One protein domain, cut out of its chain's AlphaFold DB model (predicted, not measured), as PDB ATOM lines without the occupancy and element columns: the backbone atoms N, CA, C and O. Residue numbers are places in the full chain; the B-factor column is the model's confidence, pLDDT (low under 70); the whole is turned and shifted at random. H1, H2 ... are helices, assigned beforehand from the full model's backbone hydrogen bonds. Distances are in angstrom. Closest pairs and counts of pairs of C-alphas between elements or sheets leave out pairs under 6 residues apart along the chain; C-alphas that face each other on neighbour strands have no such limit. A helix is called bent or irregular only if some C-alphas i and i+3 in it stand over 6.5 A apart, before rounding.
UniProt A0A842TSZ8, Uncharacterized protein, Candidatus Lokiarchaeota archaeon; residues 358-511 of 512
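This is residues 358 to 511 of the 512 residues of an uncharacterized protein of Candidatus Lokiarchaeota archaeon (UniProt A0A842TSZ8). A long helix, H4, runs through the middle of the domain, with H1, H2 and H3 grouped on one side of its first half and the hairpin of H6 and H7, together with the short H5, on the other. The last residues of H4 and the start of the following link, residues 442 to 448, stick out at one end, and the link then folds back to H5. H1, H3, H4, H5, H6 and H7 form a bundle, a set of helices packed together, here partly aligned and partly crossed. The printed part has 154 residues, with seven named helices, H1 to H7 in chain order, and no named strand; the class is all helix. It is compact, with a radius of gyration of the C-alphas of 16.0 A and spans of 48 by 38 by 29 A.

H4, residues 414 to 443, is the longest helix at 43.7 A, from C-alpha 414 at (-4.571, 89.070, 10.724) to C-alpha 443 at (30.506, 65.848, -1.145). Before it come H1, residues 358 to 377, 29.0 A, beginning at C-alpha 358 at (25.024, 94.786, 1.336); H2, residues 386 to 395; and H3, residues 398 to 410. After it come H5, residues 456 to 465; H6, residues 468 to 485, 25.5 A; and H7, residues 490 to 509, 29.0 A, ending at C-alpha 509 at (-1.584, 70.705, -8.366). H5 is irregular: C-alphas 458 and 461 are 7.4 A apart.

H4 is the hub, touching four helices. With residues 416 to 430 alone it touches H6, the same way at a shallow tilt of 33 degrees, only just short of steep; the closest C-alphas are those of Trp 423 and Ile 475, 6.0 A apart. H4 and H5 form a helical hairpin at 18 degrees, closest at the C-alphas of Ser 427 and Ser 457, 5.6 A. H2 touches H4 at a steep tilt of 52 degrees, with the C-alphas of Lys 389 and Val 425 closest, 6.3 A. H6 and H7 form a hairpin at 25 degrees, the C-alphas of Ala 481 and Gly 496 closest at 4.1 A. H1 touches H3, the same way at 24 degrees, with the C-alphas of Asn 363 and Pro 398 closest, 5.5 A. H4 and H7 are only just apart, closest at 8.2 A. Every O i to N i+4 pair is within hydrogen-bond range in H1, H3, H4, H6 and H7; H2 has 5 of 6, and H5 2 of 6 beside 6 of 7 O i to N i+3 pairs.

The C-alphas of Lys 379 and Arg 446 are the two farthest apart, 50.8 A. The printed part has no cut, and the link from H4 to H5 is long, 12 residues. Mean pLDDT of the printed part is 77.1; residues 380 to 384, 434 to 455, 486 and 488 to 494 are under 70.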
ATOM      1  N   LYS A 358      26.175  94.124   1.981       77.00
ATOM      2  CA  LYS A 358      25.024  94.786   1.336       77.00
ATOM      3  C   LYS A 358      23.752  93.943   1.420       77.00
ATOM      4  O   LYS A 358      22.698  94.466   1.774       77.00
ATOM      5  N   ARG A 359      23.849  92.627   1.187       74.62
ATOM      6  CA  ARG A 359      22.715  91.701   1.352       74.62
ATOM      7  C   ARG A 359      22.182  91.708   2.787       74.62
ATOM      8  O   ARG A 359      20.973  91.804   2.977       74.62
ATOM      9  N   LYS A 360      23.056  91.611   3.795       75.88
ATOM     10  CA  LYS A 360      22.653  91.637   5.214       75.88
ATOM     11  C   LYS A 360      21.950  92.949   5.574       75.88
ATOM     12  O   LYS A 360      20.931  92.923   6.262       75.88
ATOM     13  N   GLU A 361      22.447  94.080   5.078       79.06
ATOM     14  CA  GLU A 361      21.824  95.391   5.288       79.06
ATOM     15  C   GLU A 361      20.438  95.505   4.634       79.06
ATOM     16  O   GLU A 361      19.508  96.037   5.246       79.06
ATOM     17  N   GLU A 362      20.265  94.996   3.411       78.38
ATOM     18  CA  GLU A 362      18.960  94.956   2.738       78.38
ATOM     19  C   GLU A 362      17.974  94.018   3.436       78.38
ATOM     20  O   GLU A 362      16.831  94.406   3.690       78.38
ATOM     21  N   ASN A 363      18.423  92.821   3.821       80.69
ATOM     22  CA  ASN A 363      17.615  91.873   4.583       80.69
ATOM     23  C   ASN A 363      17.128  92.490   5.889       80.69
ATOM     24  O   ASN A 363      15.937  92.415   6.183       80.69
ATOM     25  N   LYS A 364      18.010  93.170   6.632       84.00
ATOM     26  CA  LYS A 364      17.648  93.841   7.888       84.00
ATOM     27  C   LYS A 364      16.486  94.820   7.696       84.00
ATOM     28  O   LYS A 364      15.525  94.778   8.455       84.00
ATOM     29  N   LYS A 365      16.512  95.632   6.630       87.62
ATOM     30  CA  LYS A 365      15.425  96.582   6.320       87.62
ATOM     31  C   LYS A 365      14.085  95.878   6.097       87.62
ATOM     32  O   LYS A 365      13.062  96.351   6.587       87.62
ATOM     33  N   TYR A 366      14.069  94.781   5.338       86.00
ATOM     34  CA  TYR A 366      12.830  94.053   5.058       86.00
ATOM     35  C   TYR A 366      12.322  93.283   6.273       86.00
ATOM     36  O   TYR A 366      11.123  93.328   6.550       86.00
ATOM     37  N   VAL A 367      13.226  92.636   7.011       86.75
ATOM     38  CA  VAL A 367      12.904  91.912   8.242       86.75
ATOM     39  C   VAL A 367      12.278  92.859   9.258       86.75
ATOM     40  O   VAL A 367      11.171  92.581   9.694       86.75
ATOM     41  N   ASP A 368      12.873  94.024   9.532       86.75
ATOM     42  CA  ASP A 368      12.319  94.998  10.487       86.75
ATOM     43  C   ASP A 368      10.880  95.421  10.137       86.75
ATOM     44  O   ASP A 368      10.031  95.604  11.011       86.75
ATOM     45  N   ILE A 369      10.578  95.580   8.845       88.06
ATOM     46  CA  ILE A 369       9.228  95.924   8.382       88.06
ATOM     47  C   ILE A 369       8.274  94.741   8.570       88.06
ATOM     48  O   ILE A 369       7.150  94.940   9.034       88.06
ATOM     49  N   ILE A 370       8.701  93.530   8.205       87.25
ATOM     50  CA  ILE A 370       7.911  92.303   8.363       87.25
ATOM     51  C   ILE A 370       7.593  92.072   9.843       87.25
ATOM     52  O   ILE A 370       6.422  91.890  10.174       87.25
ATOM     53  N   THR A 371       8.590  92.185  10.720       87.00
ATOM     54  CA  THR A 371       8.472  92.079  12.179       87.00
ATOM     55  C   THR A 371       7.376  93.005  12.711       87.00
ATOM     56  O   THR A 371       6.432  92.542  13.345       87.00
ATOM     57  N   ARG A 372       7.395  94.295  12.345       89.00
ATOM     58  CA  ARG A 372       6.352  95.248  12.772       89.00
ATOM     59  C   ARG A 372       4.956  94.887  12.261       89.00
ATOM     60  O   ARG A 372       3.960  95.146  12.938       89.00
ATOM     61  N   ILE A 373       4.847  94.349  11.043       87.44
ATOM     62  CA  ILE A 373       3.549  93.925  10.493       87.44
ATOM     63  C   ILE A 373       3.020  92.711  11.265       87.44
ATOM     64  O   ILE A 373       1.829  92.674  11.581       87.44
ATOM     65  N   VAL A 374       3.889  91.752  11.590       85.94
ATOM     66  CA  VAL A 374       3.534  90.542  12.341       85.94
ATOM     67  C   VAL A 374       3.149  90.885  13.780       85.94
ATOM     68  O   VAL A 374       2.062  90.496  14.194       85.94
ATOM     69  N   GLU A 375       3.933  91.703  14.488       86.31
ATOM     70  CA  GLU A 375       3.606  92.226  15.830       86.31
ATOM     71  C   GLU A 375       2.232  92.905  15.867       86.31
ATOM     72  O   GLU A 375       1.385  92.640  16.726       86.31
ATOM     73  N   LYS A 376       1.958  93.755  14.868       87.25
ATOM     74  CA  LYS A 376       0.661  94.424  14.739       87.25
ATOM     75  C   LYS A 376      -0.471  93.435  14.448       87.25
ATOM     76  O   LYS A 376      -1.604  93.639  14.899       87.25
ATOM     77  N   ALA A 377      -0.205  92.393  13.661       85.19
ATOM     78  CA  ALA A 377      -1.178  91.351  13.351       85.19
ATOM     79  C   ALA A 377      -1.465  90.454  14.563       85.19
ATOM     80  O   ALA A 377      -2.616  90.045  14.737       85.19
ATOM     81  N   SER A 378      -0.464  90.217  15.409       82.00
ATOM     82  CA  SER A 378      -0.533  89.361  16.593       82.00
ATOM     83  C   SER A 378      -1.023  90.085  17.858       82.00
ATOM     84  O   SER A 378      -1.149  89.477  18.912       82.00
ATOM     85  N   LYS A 379      -1.375  91.378  17.756       80.62
ATOM     86  CA  LYS A 379      -1.842  92.216  18.881       80.62
ATOM     87  C   LYS A 379      -0.866  92.225  20.071       80.62
ATOM     88  O   LYS A 379      -1.311  92.326  21.210       80.62
ATOM     89  N   ASN A 380       0.439  92.174  19.803       62.91
ATOM     90  CA  ASN A 380       1.519  92.114  20.798       62.91
ATOM     91  C   ASN A 380       1.667  90.775  21.549       62.91
ATOM     92  O   ASN A 380       2.555  90.670  22.388       62.91
ATOM     93  N   GLU A 381       0.873  89.748  21.238       68.62
ATOM     94  CA  GLU A 381       1.189  88.370  21.631       68.62
ATOM     95  C   GLU A 381       2.052  87.777  20.524       68.62
ATOM     96  O   GLU A 381       1.572  87.455  19.437       68.62
ATOM     97  N   LEU A 382       3.364  87.769  20.732       69.00
ATOM     98  CA  LEU A 382       4.293  87.254  19.735       69.00
ATOM     99  C   LEU A 382       4.081  85.741  19.553       69.00
ATOM    100  O   LEU A 382       3.882  85.036  20.540       69.00
ATOM    101  N   PRO A 383       4.126  85.224  18.311       68.31
ATOM    102  CA  PRO A 383       4.092  83.787  18.062       68.31
ATOM    103  C   PRO A 383       5.201  83.052  18.827       68.31
ATOM    104  O   PRO A 383       6.309  83.573  18.934       68.31
ATOM    105  N   ASP A 384       4.962  81.813  19.256       69.69
ATOM    106  CA  ASP A 384       5.997  81.003  19.914       69.69
ATOM    107  C   ASP A 384       7.295  80.968  19.096       69.69
ATOM    108  O   ASP A 384       7.269  80.865  17.858       69.69
ATOM    109  N   ASN A 385       8.434  81.033  19.794       74.81
ATOM    110  CA  ASN A 385       9.774  81.071  19.201       74.81
ATOM    111  C   ASN A 385       9.990  82.234  18.211       74.81
ATOM    112  O   ASN A 385      10.736  82.089  17.240       74.81
ATOM    113  N   TYR A 386       9.342  83.383  18.431       78.19
ATOM    114  CA  TYR A 386       9.388  84.533  17.524       78.19
ATOM    115  C   TYR A 386      10.805  84.959  17.131       78.19
ATOM    116  O   TYR A 386      11.105  85.049  15.941       78.19
ATOM    117  N   ASP A 387      11.701  85.130  18.103       77.31
ATOM    118  CA  ASP A 387      13.077  85.564  17.842       77.31
ATOM    119  C   ASP A 387      13.826  84.580  16.934       77.31
ATOM    120  O   ASP A 387      14.547  84.984  16.017       77.31
ATOM    121  N   ARG A 388      13.581  83.274  17.107       76.06
ATOM    122  CA  ARG A 388      14.141  82.228  16.236       76.06
ATOM    123  C   ARG A 388      13.597  82.341  14.812       76.06
ATOM    124  O   ARG A 388      14.358  82.240  13.853       76.06
ATOM    125  N   LYS A 389      12.301  82.613  14.652       83.31
ATOM    126  CA  LYS A 389      11.682  82.821  13.331       83.31
ATOM    127  C   LYS A 389      12.243  84.054  12.626       83.31
ATOM    128  O   LYS A 389      12.489  84.013  11.422       83.31
ATOM    129  N   ILE A 390      12.517  85.127  13.369       82.81
ATOM    130  CA  ILE A 390      13.176  86.322  12.835       82.81
ATOM    131  C   ILE A 390      14.619  86.017  12.401       82.81
ATOM    132  O   ILE A 390      15.000  86.418  11.299       82.81
ATOM    133  N   LYS A 391      15.393  85.252  13.190       81.00
ATOM    134  CA  LYS A 391      16.735  84.773  12.787       81.00
ATOM    135  C   LYS A 391      16.680  83.992  11.461       81.00
ATOM    136  O   LYS A 391      17.526  84.210  10.597       81.00
ATOM    137  N   VAL A 392      15.666  83.139  11.253       82.00
ATOM    138  CA  VAL A 392      15.467  82.420   9.975       82.00
ATOM    139  C   VAL A 392      15.198  83.395   8.825       82.00
ATOM    140  O   VAL A 392      15.826  83.296   7.774       82.00
ATOM    141  N   LEU A 393      14.325  84.389   9.016       80.81
ATOM    142  CA  LEU A 393      14.031  85.372   7.969       80.81
ATOM    143  C   LEU A 393      15.242  86.224   7.567       80.81
ATOM    144  O   LEU A 393      15.356  86.594   6.402       80.81
ATOM    145  N   GLN A 394      16.176  86.498   8.480       81.62
ATOM    146  CA  GLN A 394      17.413  87.222   8.152       81.62
ATOM    147  C   GLN A 394      18.308  86.470   7.155       81.62
ATOM    148  O   GLN A 394      19.110  87.103   6.458       81.62
ATOM    149  N   ARG A 395      18.151  85.144   7.057       78.00
ATOM    150  CA  ARG A 395      18.894  84.264   6.140       78.00
ATOM    151  C   ARG A 395      18.227  84.134   4.762       78.00
ATOM    152  O   ARG A 395      18.874  83.704   3.813       78.00
ATOM    153  N   VAL A 396      16.964  84.547   4.627       80.62
ATOM    154  CA  VAL A 396      16.196  84.489   3.372       80.62
ATOM    155  C   VAL A 396      16.762  85.469   2.334       80.62
ATOM    156  O   VAL A 396      17.227  86.557   2.669       80.62
ATOM    157  N   TYR A 397      16.683  85.126   1.045       75.62
ATOM    158  CA  TYR A 397      17.066  86.033  -0.041       75.62
ATOM    159  C   TYR A 397      16.228  87.337  -0.056       75.62
ATOM    160  O   TYR A 397      14.996  87.266   0.054       75.62
ATOM    161  N   PRO A 398      16.845  88.518  -0.295       77.69
ATOM    162  CA  PRO A 398      16.157  89.814  -0.257       77.69
ATOM    163  C   PRO A 398      14.903  89.891  -1.135       77.69
ATOM    164  O   PRO A 398      13.876  90.420  -0.715       77.69
ATOM    165  N   ASP A 399      14.936  89.309  -2.337       81.06
ATOM    166  CA  ASP A 399      13.799  89.320  -3.269       81.06
ATOM    167  C   ASP A 399      12.580  88.563  -2.736       81.06
ATOM    168  O   ASP A 399      11.427  88.942  -2.972       81.06
ATOM    169  N   ARG A 400      12.822  87.477  -2.000       82.81
ATOM    170  CA  ARG A 400      11.772  86.688  -1.359       82.81
ATOM    171  C   ARG A 400      11.182  87.446  -0.167       82.81
ATOM    172  O   ARG A 400       9.961  87.532  -0.066       82.81
ATOM    173  N   LEU A 401      12.016  88.109   0.641       86.25
ATOM    174  CA  LEU A 401      11.559  89.005   1.715       86.25
ATOM    175  C   LEU A 401      10.770  90.209   1.185       86.25
ATOM    176  O   LEU A 401       9.747  90.589   1.752       86.25
ATOM    177  N   LYS A 402      11.198  90.801   0.069       85.69
ATOM    178  CA  LYS A 402      10.492  91.912  -0.579       85.69
ATOM    179  C   LYS A 402       9.108  91.488  -1.073       85.69
ATOM    180  O   LYS A 402       8.147  92.238  -0.894       85.69
ATOM    181  N   ARG A 403       8.989  90.289  -1.657       84.81
ATOM    182  CA  ARG A 403       7.691  89.692  -2.014       84.81
ATOM    183  C   ARG A 403       6.825  89.491  -0.779       84.81
ATOM    184  O   ARG A 403       5.724  90.031  -0.745       84.81
ATOM    185  N   LEU A 404       7.356  88.843   0.258       85.56
ATOM    186  CA  LEU A 404       6.661  88.646   1.531       85.56
ATOM    187  C   LEU A 404       6.125  89.961   2.108       85.56
ATOM    188  O   LEU A 404       4.946  90.069   2.439       85.56
ATOM    189  N   MET A 405       6.964  90.996   2.147       89.12
ATOM    190  CA  MET A 405       6.580  92.332   2.596       89.12
ATOM    191  C   MET A 405       5.431  92.909   1.756       89.12
ATOM    192  O   MET A 405       4.502  93.499   2.309       89.12
ATOM    193  N   ASN A 406       5.481  92.777   0.429       88.50
ATOM    194  CA  ASN A 406       4.428  93.281  -0.454       88.50
ATOM    195  C   ASN A 406       3.106  92.537  -0.240       88.50
ATOM    196  O   ASN A 406       2.058  93.181  -0.183       88.50
ATOM    197  N   ILE A 407       3.162  91.218  -0.049       86.38
ATOM    198  CA  ILE A 407       1.984  90.414   0.278       86.38
ATOM    199  C   ILE A 407       1.417  90.856   1.626       86.38
ATOM    200  O   ILE A 407       0.237  91.161   1.748       86.38
ATOM    201  N   PHE A 408       2.254  90.996   2.651       88.31
ATOM    202  CA  PHE A 408       1.807  91.417   3.980       88.31
ATOM    203  C   PHE A 408       1.169  92.804   3.983       88.31
ATOM    204  O   PHE A 408       0.197  93.028   4.701       88.31
ATOM    205  N   LYS A 409       1.663  93.726   3.150       87.31
ATOM    206  CA  LYS A 409       1.057  95.051   2.969       87.31
ATOM    207  C   LYS A 409      -0.310  94.992   2.285       87.31
ATOM    208  O   LYS A 409      -1.161  95.828   2.588       87.31
ATOM    209  N   SER A 410      -0.528  94.050   1.366       86.56
ATOM    210  CA  SER A 410      -1.811  93.896   0.666       86.56
ATOM    211  C   SER A 410      -2.843  93.108   1.486       86.56
ATOM    212  O   SER A 410      -4.050  93.321   1.334       86.56
ATOM    213  N   GLN A 411      -2.393  92.247   2.402       86.75
ATOM    214  CA  GLN A 411      -3.262  91.431   3.245       86.75
ATOM    215  C   GLN A 411      -3.870  92.226   4.409       86.75
ATOM    216  O   GLN A 411      -3.185  92.812   5.241       86.75
ATOM    217  N   LYS A 412      -5.205  92.188   4.518       81.75
ATOM    218  CA  LYS A 412      -5.956  92.856   5.603       81.75
ATOM    219  C   LYS A 412      -6.305  91.928   6.771       81.75
ATOM    220  O   LYS A 412      -6.667  92.395   7.848       81.75
ATOM    221  N   LYS A 413      -6.255  90.607   6.560       87.88
ATOM    222  CA  LYS A 413      -6.693  89.606   7.544       87.88
ATOM    223  C   LYS A 413      -5.519  89.170   8.421       87.88
ATOM    224  O   LYS A 413      -4.603  88.524   7.931       87.88
ATOM    225  N   ARG A 414      -5.603  89.436   9.730       87.75
ATOM    226  CA  ARG A 414      -4.571  89.070  10.724       87.75
ATOM    227  C   ARG A 414      -4.167  87.597  10.660       87.75
ATOM    228  O   ARG A 414      -2.998  87.300  10.477       87.75
ATOM    229  N   ASN A 415      -5.147  86.692  10.718       89.12
ATOM    230  CA  ASN A 415      -4.889  85.249  10.659       89.12
ATOM    231  C   ASN A 415      -4.137  84.847   9.375       89.12
ATOM    232  O   ASN A 415      -3.240  84.019   9.403       89.12
ATOM    233  N   ARG A 416      -4.448  85.493   8.242       90.94
ATOM    234  CA  ARG A 416      -3.746  85.225   6.981       90.94
ATOM    235  C   ARG A 416      -2.281  85.644   7.055       90.94
ATOM    236  O   ARG A 416      -1.433  84.882   6.617       90.94
ATOM    237  N   ILE A 417      -1.990  86.811   7.630       90.25
ATOM    238  CA  ILE A 417      -0.615  87.292   7.823       90.25
ATOM    239  C   ILE A 417       0.184  86.295   8.672       90.25
ATOM    240  O   ILE A 417       1.289  85.934   8.282       90.25
ATOM    241  N   LEU A 418      -0.388  85.808   9.778       90.62
ATOM    242  CA  LEU A 418       0.283  84.853  10.668       90.62
ATOM    243  C   LEU A 418       0.538  83.502   9.991       90.62
ATOM    244  O   LEU A 418       1.654  83.000  10.046       90.62
ATOM    245  N   LEU A 419      -0.457  82.943   9.294       91.56
ATOM    246  CA  LEU A 419      -0.280  81.692   8.551       91.56
ATOM    247  C   LEU A 419       0.785  81.834   7.459       91.56
ATOM    248  O   LEU A 419       1.639  80.970   7.303       91.56
ATOM    249  N   MET A 420       0.770  82.940   6.717       89.94
ATOM    250  CA  MET A 420       1.777  83.173   5.688       89.94
ATOM    251  C   MET A 420       3.170  83.356   6.292       89.94
ATOM    252  O   MET A 420       4.115  82.768   5.789       89.94
ATOM    253  N   PHE A 421       3.309  84.104   7.387       90.94
ATOM    254  CA  PHE A 421       4.581  84.220   8.106       90.94
ATOM    255  C   PHE A 421       5.141  82.844   8.471       90.94
ATOM    256  O   PHE A 421       6.289  82.539   8.153       90.94
ATOM    257  N   GLU A 422       4.285  81.981   9.010       90.62
ATOM    258  CA  GLU A 422       4.662  80.622   9.376       90.62
ATOM    259  C   GLU A 422       5.066  79.768   8.182       90.62
ATOM    260  O   GLU A 422       6.086  79.080   8.238       90.62
ATOM    261  N   TRP A 423       4.320  79.848   7.080       91.25
ATOM    262  CA  TRP A 423       4.701  79.182   5.842       91.25
ATOM    263  C   TRP A 423       6.080  79.632   5.355       91.25
ATOM    264  O   TRP A 423       6.907  78.794   5.003       91.25
ATOM    265  N   PHE A 424       6.354  80.938   5.334       89.31
ATOM    266  CA  PHE A 424       7.618  81.472   4.822       89.31
ATOM    267  C   PHE A 424       8.819  81.026   5.663       89.31
ATOM    268  O   PHE A 424       9.858  80.677   5.105       89.31
ATOM    269  N   VAL A 425       8.665  80.965   6.988       89.44
ATOM    270  CA  VAL A 425       9.691  80.413   7.885       89.44
ATOM    271  C   VAL A 425       9.924  78.928   7.597       89.44
ATOM    272  O   VAL A 425      11.062  78.500   7.415       89.44
ATOM    273  N   ILE A 426       8.852  78.136   7.521       88.56
ATOM    274  CA  ILE A 426       8.934  76.683   7.322       88.56
ATOM    275  C   ILE A 426       9.532  76.336   5.961       88.56
ATOM    276  O   ILE A 426      10.430  75.508   5.866       88.56
ATOM    277  N   SER A 427       9.058  76.977   4.900       88.44
ATOM    278  CA  SER A 427       9.539  76.729   3.541       88.44
ATOM    279  C   SER A 427      10.996  77.151   3.360       88.44
ATOM    280  O   SER A 427      11.725  76.458   2.659       88.44
ATOM    281  N   GLN A 428      11.456  78.223   4.022       87.88
ATOM    282  CA  GLN A 428      12.888  78.533   4.089       87.88
ATOM    283  C   GLN A 428      13.667  77.421   4.795       87.88
ATOM    284  O   GLN A 428      14.727  77.023   4.322       87.88
ATOM    285  N   ARG A 429      13.144  76.893   5.904       82.50
ATOM    286  CA  ARG A 429      13.804  75.815   6.645       82.50
ATOM    287  C   ARG A 429      13.907  74.527   5.828       82.50
ATOM    288  O   ARG A 429      14.939  73.866   5.867       82.50
ATOM    289  N   ILE A 430      12.868  74.193   5.066       82.44
ATOM    290  CA  ILE A 430      12.899  73.066   4.129       82.44
ATOM    291  C   ILE A 430      13.973  73.299   3.059       82.44
ATOM    292  O   ILE A 430      14.746  72.392   2.779       82.44
ATOM    293  N   GLU A 431      14.071  74.509   2.505       79.31
ATOM    294  CA  GLU A 431      15.076  74.853   1.491       79.31
ATOM    295  C   GLU A 431      16.516  74.783   2.036       79.31
ATOM    296  O   GLU A 431      17.411  74.304   1.342       79.31
ATOM    297  N   GLU A 432      16.747  75.177   3.295       75.62
ATOM    298  CA  GLU A 432      18.036  74.982   3.982       75.62
ATOM    299  C   GLU A 432      18.406  73.493   4.085       75.62
ATOM    300  O   GLU A 432      19.547  73.119   3.817       75.62
ATOM    301  N   ILE A 433      17.439  72.636   4.432       70.88
ATOM    302  CA  ILE A 433      17.642  71.183   4.514       70.88
ATOM    303  C   ILE A 433      17.900  70.591   3.126       70.88
ATOM    304  O   ILE A 433      18.814  69.788   2.980       70.88
ATOM    305  N   GLU A 434      17.136  70.987   2.102       67.12
ATOM    306  CA  GLU A 434      17.355  70.537   0.720       67.12
ATOM    307  C   GLU A 434      18.762  70.905   0.244       67.12
ATOM    308  O   GLU A 434      19.493  70.040  -0.230       67.12
ATOM    309  N   THR A 435      19.165  72.158   0.460       61.16
ATOM    310  CA  THR A 435      20.501  72.656   0.119       61.16
ATOM    311  C   THR A 435      21.582  71.856   0.845       61.16
ATOM    312  O   THR A 435      22.582  71.478   0.243       61.16
ATOM    313  N   TYR A 436      21.397  71.546   2.129       56.09
ATOM    314  CA  TYR A 436      22.353  70.744   2.894       56.09
ATOM    315  C   TYR A 436      22.448  69.302   2.390       56.09
ATOM    316  O   TYR A 436      23.543  68.775   2.216       56.09
ATOM    317  N   VAL A 437      21.311  68.661   2.119       55.94
ATOM    318  CA  VAL A 437      21.279  67.298   1.583       55.94
ATOM    319  C   VAL A 437      21.922  67.246   0.195       55.94
ATOM    320  O   VAL A 437      22.635  66.290  -0.102       55.94
ATOM    321  N   GLU A 438      21.741  68.281  -0.630       52.12
ATOM    322  CA  GLU A 438      22.422  68.427  -1.919       52.12
ATOM    323  C   GLU A 438      23.940  68.588  -1.766       52.12
ATOM    324  O   GLU A 438      24.677  67.899  -2.468       52.12
ATOM    325  N   HIS A 439      24.423  69.418  -0.834       44.56
ATOM    326  CA  HIS A 439      25.862  69.569  -0.570       44.56
ATOM    327  C   HIS A 439      26.476  68.310   0.047       44.56
ATOM    328  O   HIS A 439      27.564  67.905  -0.351       44.56
ATOM    329  N   TRP A 440      25.775  67.633   0.959       44.72
ATOM    330  CA  TRP A 440      26.231  66.373   1.546       44.72
ATOM    331  C   TRP A 440      26.300  65.258   0.497       44.72
ATOM    332  O   TRP A 440      27.297  64.545   0.440       44.72
ATOM    333  N   GLN A 441      25.300  65.142  -0.386       44.09
ATOM    334  CA  GLN A 441      25.315  64.209  -1.526       44.09
ATOM    335  C   GLN A 441      26.309  64.617  -2.624       44.09
ATOM    336  O   GLN A 441      26.793  63.762  -3.353       44.09
ATOM    337  N   GLY A 442      26.609  65.909  -2.765       38.53
ATOM    338  CA  GLY A 442      27.652  66.406  -3.664       38.53
ATOM    339  C   GLY A 442      29.059  66.110  -3.140       38.53
ATOM    340  O   GLY A 442      29.939  65.766  -3.919       38.53
ATOM    341  N   ALA A 443      29.253  66.182  -1.821       35.25
ATOM    342  CA  ALA A 443      30.506  65.848  -1.145       35.25
ATOM    343  C   ALA A 443      30.696  64.332  -0.952       35.25
ATOM    344  O   ALA A 443      31.821  63.844  -0.862       35.25
ATOM    345  N   THR A 444      29.602  63.569  -0.894       35.44
ATOM    346  CA  THR A 444      29.616  62.105  -0.887       35.44
ATOM    347  C   THR A 444      29.072  61.592  -2.215       35.44
ATOM    348  O   THR A 444      27.881  61.329  -2.344       35.44
ATOM    349  N   GLU A 445      29.948  61.356  -3.196       39.97
ATOM    350  CA  GLU A 445      29.640  60.750  -4.514       39.97
ATOM    351  C   GLU A 445      28.983  59.338  -4.442       39.97
ATOM    352  O   GLU A 445      28.928  58.608  -5.429       39.97
ATOM    353  N   ARG A 446      28.503  58.899  -3.270       38.84
ATOM    354  CA  ARG A 446      28.248  57.503  -2.894       38.84
ATOM    355  C   ARG A 446      26.801  57.142  -2.535       38.84
ATOM    356  O   ARG A 446      26.569  55.979  -2.224       38.84
ATOM    357  N   ALA A 447      25.814  58.039  -2.576       36.25
ATOM    358  CA  ALA A 447      24.443  57.669  -2.188       36.25
ATOM    359  C   ALA A 447      23.376  58.138  -3.188       36.25
ATOM    360  O   ALA A 447      23.208  59.332  -3.428       36.25
ATOM    361  N   GLY A 448      22.605  57.185  -3.730       38.19
ATOM    362  CA  GLY A 448      21.360  57.451  -4.452       38.19
ATOM    363  C   GLY A 448      20.441  58.324  -3.596       38.19
ATOM    364  O   GLY A 448      19.956  57.895  -2.553       38.19
ATOM    365  N   GLY A 449      20.296  59.582  -4.007       37.94
ATOM    366  CA  GLY A 449      19.946  60.667  -3.101       37.94
ATOM    367  C   GLY A 449      18.524  60.636  -2.544       37.94
ATOM    368  O   GLY A 449      17.544  60.493  -3.279       37.94
ATOM    369  N   PHE A 450      18.418  60.936  -1.246       40.53
ATOM    370  CA  PHE A 450      17.280  61.651  -0.672       40.53
ATOM    371  C   PHE A 450      17.169  63.013  -1.369       40.53
ATOM    372  O   PHE A 450      17.672  64.015  -0.881       40.53
ATOM    373  N   ARG A 451      16.576  63.061  -2.561       46.44
ATOM    374  CA  ARG A 451      16.207  64.322  -3.205       46.44
ATOM    375  C   ARG A 451      14.733  64.576  -2.940       46.44
ATOM    376  O   ARG A 451      13.879  63.857  -3.458       46.44
ATOM    377  N   ALA A 452      14.439  65.604  -2.150       44.25
ATOM    378  CA  ALA A 452      13.177  66.311  -2.310       44.25
ATOM    379  C   ALA A 452      13.275  67.180  -3.579       44.25
ATOM    380  O   ALA A 452      12.430  67.015  -4.450       44.25
ATOM    381  N   ALA A 453      14.360  67.950  -3.778       50.25
ATOM    382  CA  ALA A 453      14.631  68.770  -4.978       50.25
ATOM    383  C   ALA A 453      13.392  69.531  -5.483       50.25
ATOM    384  O   ALA A 453      13.165  69.696  -6.686       50.25
ATOM    385  N   ILE A 454      12.542  69.937  -4.547       58.25
ATOM    386  CA  ILE A 454      11.242  70.505  -4.841       58.25
ATOM    387  C   ILE A 454      11.346  72.025  -4.848       58.25
ATOM    388  O   ILE A 454      10.624  72.664  -5.618       58.25
ATOM    389  N   GLY A 455      12.234  72.603  -4.028       66.06
ATOM    390  CA  GLY A 455      12.322  74.044  -3.842       66.06
ATOM    391  C   GLY A 455      10.954  74.589  -3.460       66.06
ATOM    392  O   GLY A 455      10.342  75.318  -4.238       66.06
ATOM    393  N   VAL A 456      10.425  74.187  -2.298       73.75
ATOM    394  CA  VAL A 456       9.046  74.523  -1.880       73.75
ATOM    395  C   VAL A 456       8.770  76.031  -1.857       73.75
ATOM    396  O   VAL A 456       7.627  76.444  -2.053       73.75
ATOM    397  N   SER A 457       9.806  76.862  -1.713       76.19
ATOM    398  CA  SER A 457       9.733  78.322  -1.853       76.19
ATOM    399  C   SER A 457       9.231  78.797  -3.223       76.19
ATOM    400  O   SER A 457       8.666  79.884  -3.347       76.19
ATOM    401  N   ARG A 458       9.348  77.978  -4.274       79.00
ATOM    402  CA  ARG A 458       8.803  78.269  -5.613       79.00
ATOM    403  C   ARG A 458       7.279  78.364  -5.621       79.00
ATOM    404  O   ARG A 458       6.720  79.032  -6.491       79.00
ATOM    405  N   TYR A 459       6.614  77.746  -4.648       82.88
ATOM    406  CA  TYR A 459       5.160  77.773  -4.515       82.88
ATOM    407  C   TYR A 459       4.649  78.928  -3.645       82.88
ATOM    408  O   TYR A 459       3.450  78.994  -3.398       82.88
ATOM    409  N   ASP A 460       5.501  79.873  -3.224       84.19
ATOM    410  CA  ASP A 460       5.072  81.038  -2.431       84.19
ATOM    411  C   ASP A 460       3.907  81.805  -3.086       84.19
ATOM    412  O   ASP A 460       3.009  82.269  -2.391       84.19
ATOM    413  N   SER A 461       3.885  81.885  -4.421       83.25
ATOM    414  CA  SER A 461       2.790  82.521  -5.173       83.25
ATOM    415  C   SER A 461       1.460  81.771  -5.054       83.25
ATOM    416  O   SER A 461       0.415  82.389  -4.910       83.25
ATOM    417  N   VAL A 462       1.490  80.439  -5.039       85.50
ATOM    418  CA  VAL A 462       0.299  79.583  -4.896       85.50
ATOM    419  C   VAL A 462      -0.291  79.726  -3.499       85.50
ATOM    420  O   VAL A 462      -1.507  79.744  -3.317       85.50
ATOM    421  N   ILE A 463       0.581  79.860  -2.499       87.44
ATOM    422  CA  ILE A 463       0.198  80.034  -1.098       87.44
ATOM    423  C   ILE A 463      -0.632  81.304  -0.907       87.44
ATOM    424  O   ILE A 463      -1.512  81.315  -0.045       87.44
ATOM    425  N   GLU A 464      -0.417  82.347  -1.719       86.12
ATOM    426  CA  GLU A 464      -1.229  83.569  -1.703       86.12
ATOM    427  C   GLU A 464      -2.707  83.304  -2.019       86.12
ATOM    428  O   GLU A 464      -3.568  83.962  -1.426       86.12
ATOM    429  N   ASP A 465      -2.999  82.299  -2.847       87.50
ATOM    430  CA  ASP A 465      -4.341  81.991  -3.354       87.50
ATOM    431  C   ASP A 465      -5.072  80.896  -2.554       87.50
ATOM    432  O   ASP A 465      -6.299  80.779  -2.623       87.50
ATOM    433  N   LEU A 466      -4.357  80.112  -1.738       90.31
ATOM    434  CA  LEU A 466      -4.959  79.031  -0.944       90.31
ATOM    435  C   LEU A 466      -5.946  79.539   0.108       90.31
ATOM    436  O   LEU A 466      -5.747  80.591   0.717       90.31
ATOM    437  N   LYS A 467      -6.971  78.751   0.446       92.94
ATOM    438  CA  LYS A 467      -7.842  79.074   1.588       92.94
ATOM    439  C   LYS A 467      -7.075  78.907   2.903       92.94
ATOM    440  O   LYS A 467      -6.161  78.098   3.000       92.94
ATOM    441  N   ASN A 468      -7.479  79.631   3.953       92.62
ATOM    442  CA  ASN A 468      -6.809  79.545   5.262       92.62
ATOM    443  C   ASN A 468      -6.736  78.113   5.811       92.62
ATOM    444  O   ASN A 468      -5.691  77.744   6.319       92.62
ATOM    445  N   LYS A 469      -7.810  77.321   5.669       92.38
ATOM    446  CA  LYS A 469      -7.835  75.924   6.131       92.38
ATOM    447  C   LYS A 469      -6.798  75.054   5.414       92.38
ATOM    448  O   LYS A 469      -6.093  74.298   6.063       92.38
ATOM    449  N   GLU A 470      -6.684  75.201   4.094       92.25
ATOM    450  CA  GLU A 470      -5.705  74.458   3.284       92.25
ATOM    451  C   GLU A 470      -4.273  74.867   3.658       92.25
ATOM    452  O   GLU A 470      -3.400  74.024   3.825       92.25
ATOM    453  N   LEU A 471      -4.036  76.170   3.840       92.69
ATOM    454  CA  LEU A 471      -2.732  76.679   4.259       92.69
ATOM    455  C   LEU A 471      -2.338  76.182   5.660       92.69
ATOM    456  O   LEU A 471      -1.192  75.809   5.883       92.69
ATOM    457  N   GLU A 472      -3.280  76.161   6.598       93.12
ATOM    458  CA  GLU A 472      -3.068  75.660   7.957       93.12
ATOM    459  C   GLU A 472      -2.727  74.161   7.974       93.12
ATOM    460  O   GLU A 472      -1.784  73.750   8.649       93.12
ATOM    461  N   GLU A 473      -3.422  73.353   7.172       92.38
ATOM    462  CA  GLU A 473      -3.129  71.926   7.000       92.38
ATOM    463  C   GLU A 473      -1.724  71.688   6.427       92.38
ATOM    464  O   GLU A 473      -0.970  70.853   6.939       92.38
ATOM    465  N   ILE A 474      -1.333  72.476   5.422       92.00
ATOM    466  CA  ILE A 474       0.009  72.432   4.834       92.00
ATOM    467  C   ILE A 474       1.067  72.803   5.874       92.00
ATOM    468  O   ILE A 474       2.073  72.104   5.999       92.00
ATOM    469  N   ILE A 475       0.847  73.866   6.651       92.56
ATOM    470  CA  ILE A 475       1.768  74.304   7.708       92.56
ATOM    471  C   ILE A 475       1.937  73.215   8.767       92.56
ATOM    472  O   ILE A 475       3.066  72.889   9.131       92.56
ATOM    473  N   ASN A 476       0.841  72.626   9.243       91.69
ATOM    474  CA  ASN A 476       0.881  71.595  10.279       91.69
ATOM    475  C   ASN A 476       1.581  70.324   9.791       91.69
ATOM    476  O   ASN A 476       2.431  69.779  10.498       91.69
ATOM    477  N   THR A 477       1.287  69.897   8.562       88.69
ATOM    478  CA  THR A 477       1.979  68.767   7.926       88.69
ATOM    479  C   THR A 477       3.469  69.062   7.771       88.69
ATOM    480  O   THR A 477       4.302  68.230   8.109       88.69
ATOM    481  N   SER A 478       3.825  70.280   7.355       88.62
ATOM    482  CA  SER A 478       5.226  70.672   7.165       88.62
ATOM    483  C   SER A 478       6.002  70.729   8.484       88.62
ATOM    484  O   SER A 478       7.152  70.303   8.536       88.62
ATOM    485  N   LYS A 479       5.385  71.213   9.574       89.44
ATOM    486  CA  LYS A 479       5.992  71.201  10.918       89.44
ATOM    487  C   LYS A 479       6.276  69.776  11.389       89.44
ATOM    488  O   LYS A 479       7.378  69.498  11.851       89.44
ATOM    489  N   ARG A 480       5.298  68.877  11.230       87.25
ATOM    490  CA  ARG A 480       5.445  67.454  11.566       87.25
ATOM    491  C   ARG A 480       6.562  66.802  10.749       87.25
ATOM    492  O   ARG A 480       7.400  66.108  11.314       87.25
ATOM    493  N   ALA A 481       6.601  67.079   9.449       82.44
ATOM    494  CA  ALA A 481       7.623  66.560   8.552       82.44
ATOM    495  C   ALA A 481       9.029  67.036   8.949       82.44
ATOM    496  O   ALA A 481       9.949  66.228   9.038       82.44
ATOM    497  N   LEU A 482       9.189  68.328   9.265       81.69
ATOM    498  CA  LEU A 482      10.454  68.878   9.762       81.69
ATOM    499  C   LEU A 482      10.895  68.217  11.070       81.69
ATOM    500  O   LEU A 482      12.065  67.876  11.208       81.69
ATOM    501  N   GLN A 483       9.975  67.991  12.009       81.81
ATOM    502  CA  GLN A 483      10.293  67.311  13.264       81.81
ATOM    503  C   GLN A 483      10.802  65.883  13.022       81.81
ATOM    504  O   GLN A 483      11.821  65.499  13.584       81.81
ATOM    505  N   LYS A 484      10.159  65.138  12.114       76.94
ATOM    506  CA  LYS A 484      10.597  63.794  11.705       76.94
ATOM    507  C   LYS A 484      11.961  63.789  11.015       76.94
ATOM    508  O   LYS A 484      12.723  62.845  11.168       76.94
ATOM    509  N   ILE A 485      12.288  64.830  10.248       72.19
ATOM    510  CA  ILE A 485      13.592  64.949   9.571       72.19
ATOM    511  C   ILE A 485      14.738  65.165  10.564       72.19
ATOM    512  O   ILE A 485      15.868  64.763  10.291       72.19
ATOM    513  N   HIS A 486      14.452  65.762  11.719       69.31
ATOM    514  CA  HIS A 486      15.418  65.924  12.803       69.31
ATOM    515  C   HIS A 486      15.504  64.703  13.734       69.31
ATOM    516  O   HIS A 486      16.272  64.727  14.693       69.31
ATOM    517  N   ASP A 487      14.754  63.634  13.455       71.06
ATOM    518  CA  ASP A 487      14.789  62.402  14.238       71.06
ATOM    519  C   ASP A 487      16.108  61.634  14.030       71.06
ATOM    520  O   ASP A 487      16.699  61.637  12.945       71.06
ATOM    521  N   GLN A 488      16.581  60.940  15.064       51.06
ATOM    522  CA  GLN A 488      17.787  60.115  14.969       51.06
ATOM    523  C   GLN A 488      17.546  58.864  14.103       51.06
ATOM    524  O   GLN A 488      18.448  58.399  13.393       51.06
ATOM    525  N   ASN A 489      16.313  58.360  14.064       53.81
ATOM    526  CA  ASN A 489      15.919  57.196  13.285       53.81
ATOM    527  C   ASN A 489      15.836  57.521  11.780       53.81
ATOM    528  O   ASN A 489      15.076  58.376  11.326       53.81
ATOM    529  N   VAL A 490      16.612  56.794  10.970       58.66
ATOM    530  CA  VAL A 490      16.672  56.964   9.505       58.66
ATOM    531  C   VAL A 490      15.316  56.719   8.829       58.66
ATOM    532  O   VAL A 490      14.983  57.410   7.866       58.66
ATOM    533  N   GLN A 491      14.514  55.772   9.321       51.84
ATOM    534  CA  GLN A 491      13.196  55.479   8.749       51.84
ATOM    535  C   GLN A 491      12.207  56.619   9.017       51.84
ATOM    536  O   GLN A 491      11.480  57.027   8.112       51.84
ATOM    537  N   VAL A 492      12.232  57.191  10.225       59.62
ATOM    538  CA  VAL A 492      11.396  58.347  10.588       59.62
ATOM    539  C   VAL A 492      11.771  59.564   9.742       59.62
ATOM    540  O   VAL A 492      10.891  60.219   9.175       59.62
ATOM    541  N   ARG A 493      13.073  59.794   9.536       66.50
ATOM    542  CA  ARG A 493      13.568  60.827   8.616       66.50
ATOM    543  C   ARG A 493      13.054  60.639   7.195       66.50
ATOM    544  O   ARG A 493      12.613  61.607   6.574       66.50
ATOM    545  N   ALA A 494      13.057  59.405   6.692       66.12
ATOM    546  CA  ALA A 494      12.556  59.105   5.355       66.12
ATOM    547  C   ALA A 494      11.063  59.433   5.201       66.12
ATOM    548  O   ALA A 494      10.672  60.033   4.201       66.12
ATOM    549  N   VAL A 495      10.249  59.125   6.216       72.00
ATOM    550  CA  VAL A 495       8.828  59.507   6.247       72.00
ATOM    551  C   VAL A 495       8.665  61.027   6.194       72.00
ATOM    552  O   VAL A 495       7.840  61.521   5.430       72.00
ATOM    553  N   GLY A 496       9.470  61.780   6.950       75.62
ATOM    554  CA  GLY A 496       9.442  63.245   6.902       75.62
ATOM    555  C   GLY A 496       9.753  63.804   5.506       75.62
ATOM    556  O   GLY A 496       9.083  64.724   5.040       75.62
ATOM    557  N   VAL A 497      10.705  63.208   4.782       74.69
ATOM    558  CA  VAL A 497      11.013  63.605   3.395       74.69
ATOM    559  C   VAL A 497       9.848  63.308   2.444       74.69
ATOM    560  O   VAL A 497       9.517  64.147   1.604       74.69
ATOM    561  N   GLU A 498       9.200  62.149   2.567       77.19
ATOM    562  CA  GLU A 498       8.027  61.813   1.749       77.19
ATOM    563  C   GLU A 498       6.829  62.733   2.037       77.19
ATOM    564  O   GLU A 498       6.123  63.140   1.112       77.19
ATOM    565  N   GLU A 499       6.637  63.162   3.289       83.69
ATOM    566  CA  GLU A 499       5.623  64.166   3.637       83.69
ATOM    567  C   GLU A 499       5.902  65.518   2.957       83.69
ATOM    568  O   GLU A 499       4.984  66.116   2.387       83.69
ATOM    569  N   ILE A 500       7.162  65.971   2.916       82.88
ATOM    570  CA  ILE A 500       7.548  67.185   2.169       82.88
ATOM    571  C   ILE A 500       7.258  67.029   0.671       82.88
ATOM    572  O   ILE A 500       6.731  67.953   0.046       82.88
ATOM    573  N   LYS A 501       7.538  65.857   0.086       80.44
ATOM    574  CA  LYS A 501       7.192  65.574  -1.319       80.44
ATOM    575  C   LYS A 501       5.687  65.596  -1.561       80.44
ATOM    576  O   LYS A 501       5.237  66.103  -2.588       80.44
ATOM    577  N   SER A 502       4.901  65.084  -0.622       84.12
ATOM    578  CA  SER A 502       3.442  65.150  -0.694       84.12
ATOM    579  C   SER A 502       2.947  66.602  -0.694       84.12
ATOM    580  O   SER A 502       2.189  66.991  -1.582       84.12
ATOM    581  N   ILE A 503       3.461  67.441   0.215       86.44
ATOM    582  CA  ILE A 503       3.149  68.880   0.270       86.44
ATOM    583  C   ILE A 503       3.479  69.567  -1.057       86.44
ATOM    584  O   ILE A 503       2.666  70.317  -1.598       86.44
ATOM    585  N   ALA A 504       4.649  69.276  -1.617       82.06
ATOM    586  CA  ALA A 504       5.063  69.790  -2.912       82.06
ATOM    587  C   ALA A 504       4.083  69.455  -4.034       82.06
ATOM    588  O   ALA A 504       3.739  70.315  -4.840       82.06
ATOM    589  N   ASN A 505       3.626  68.203  -4.076       80.50
ATOM    590  CA  ASN A 505       2.676  67.734  -5.073       80.50
ATOM    591  C   ASN A 505       1.313  68.412  -4.905       80.50
ATOM    592  O   ASN A 505       0.714  68.809  -5.904       80.50
ATOM    593  N   ILE A 506       0.846  68.597  -3.664       85.25
ATOM    594  CA  ILE A 506      -0.380  69.351  -3.364       85.25
ATOM    595  C   ILE A 506      -0.258  70.782  -3.898       85.25
ATOM    596  O   ILE A 506      -1.149  71.260  -4.599       85.25
ATOM    597  N   LEU A 507       0.861  71.455  -3.620       84.00
ATOM    598  CA  LEU A 507       1.106  72.819  -4.086       84.00
ATOM    599  C   LEU A 507       1.214  72.892  -5.611       84.00
ATOM    600  O   LEU A 507       0.615  73.771  -6.225       84.00
ATOM    601  N   LEU A 508       1.895  71.935  -6.239       82.69
ATOM    602  CA  LEU A 508       2.031  71.853  -7.691       82.69
ATOM    603  C   LEU A 508       0.678  71.670  -8.393       82.69
ATOM    604  O   LEU A 508       0.440  72.273  -9.438       82.69
ATOM    605  N   GLN A 509      -0.231  70.875  -7.824       84.31
ATOM    606  CA  GLN A 509      -1.584  70.705  -8.366       84.31
ATOM    607  C   GLN A 509      -2.396  72.005  -8.354       84.31
ATOM    608  O   GLN A 509      -3.284  72.170  -9.188       84.31
ATOM    609  N   LYS A 510      -2.077  72.929  -7.443       83.81
ATOM    610  CA  LYS A 510      -2.750  74.225  -7.276       83.81
ATOM    611  C   LYS A 510      -2.150  75.347  -8.136       83.81
ATOM    612  O   LYS A 510      -2.700  76.438  -8.151       83.81
ATOM    613  N   VAL A 511      -1.049  75.086  -8.850       79.19
ATOM    614  CA  VAL A 511      -0.450  76.016  -9.833       79.19
ATOM    615  C   VAL A 511      -1.269  76.076 -11.138       79.19
ATOM    616  O   VAL A 511      -1.091  77.001 -11.930       79.19
TER     617      VAL A 511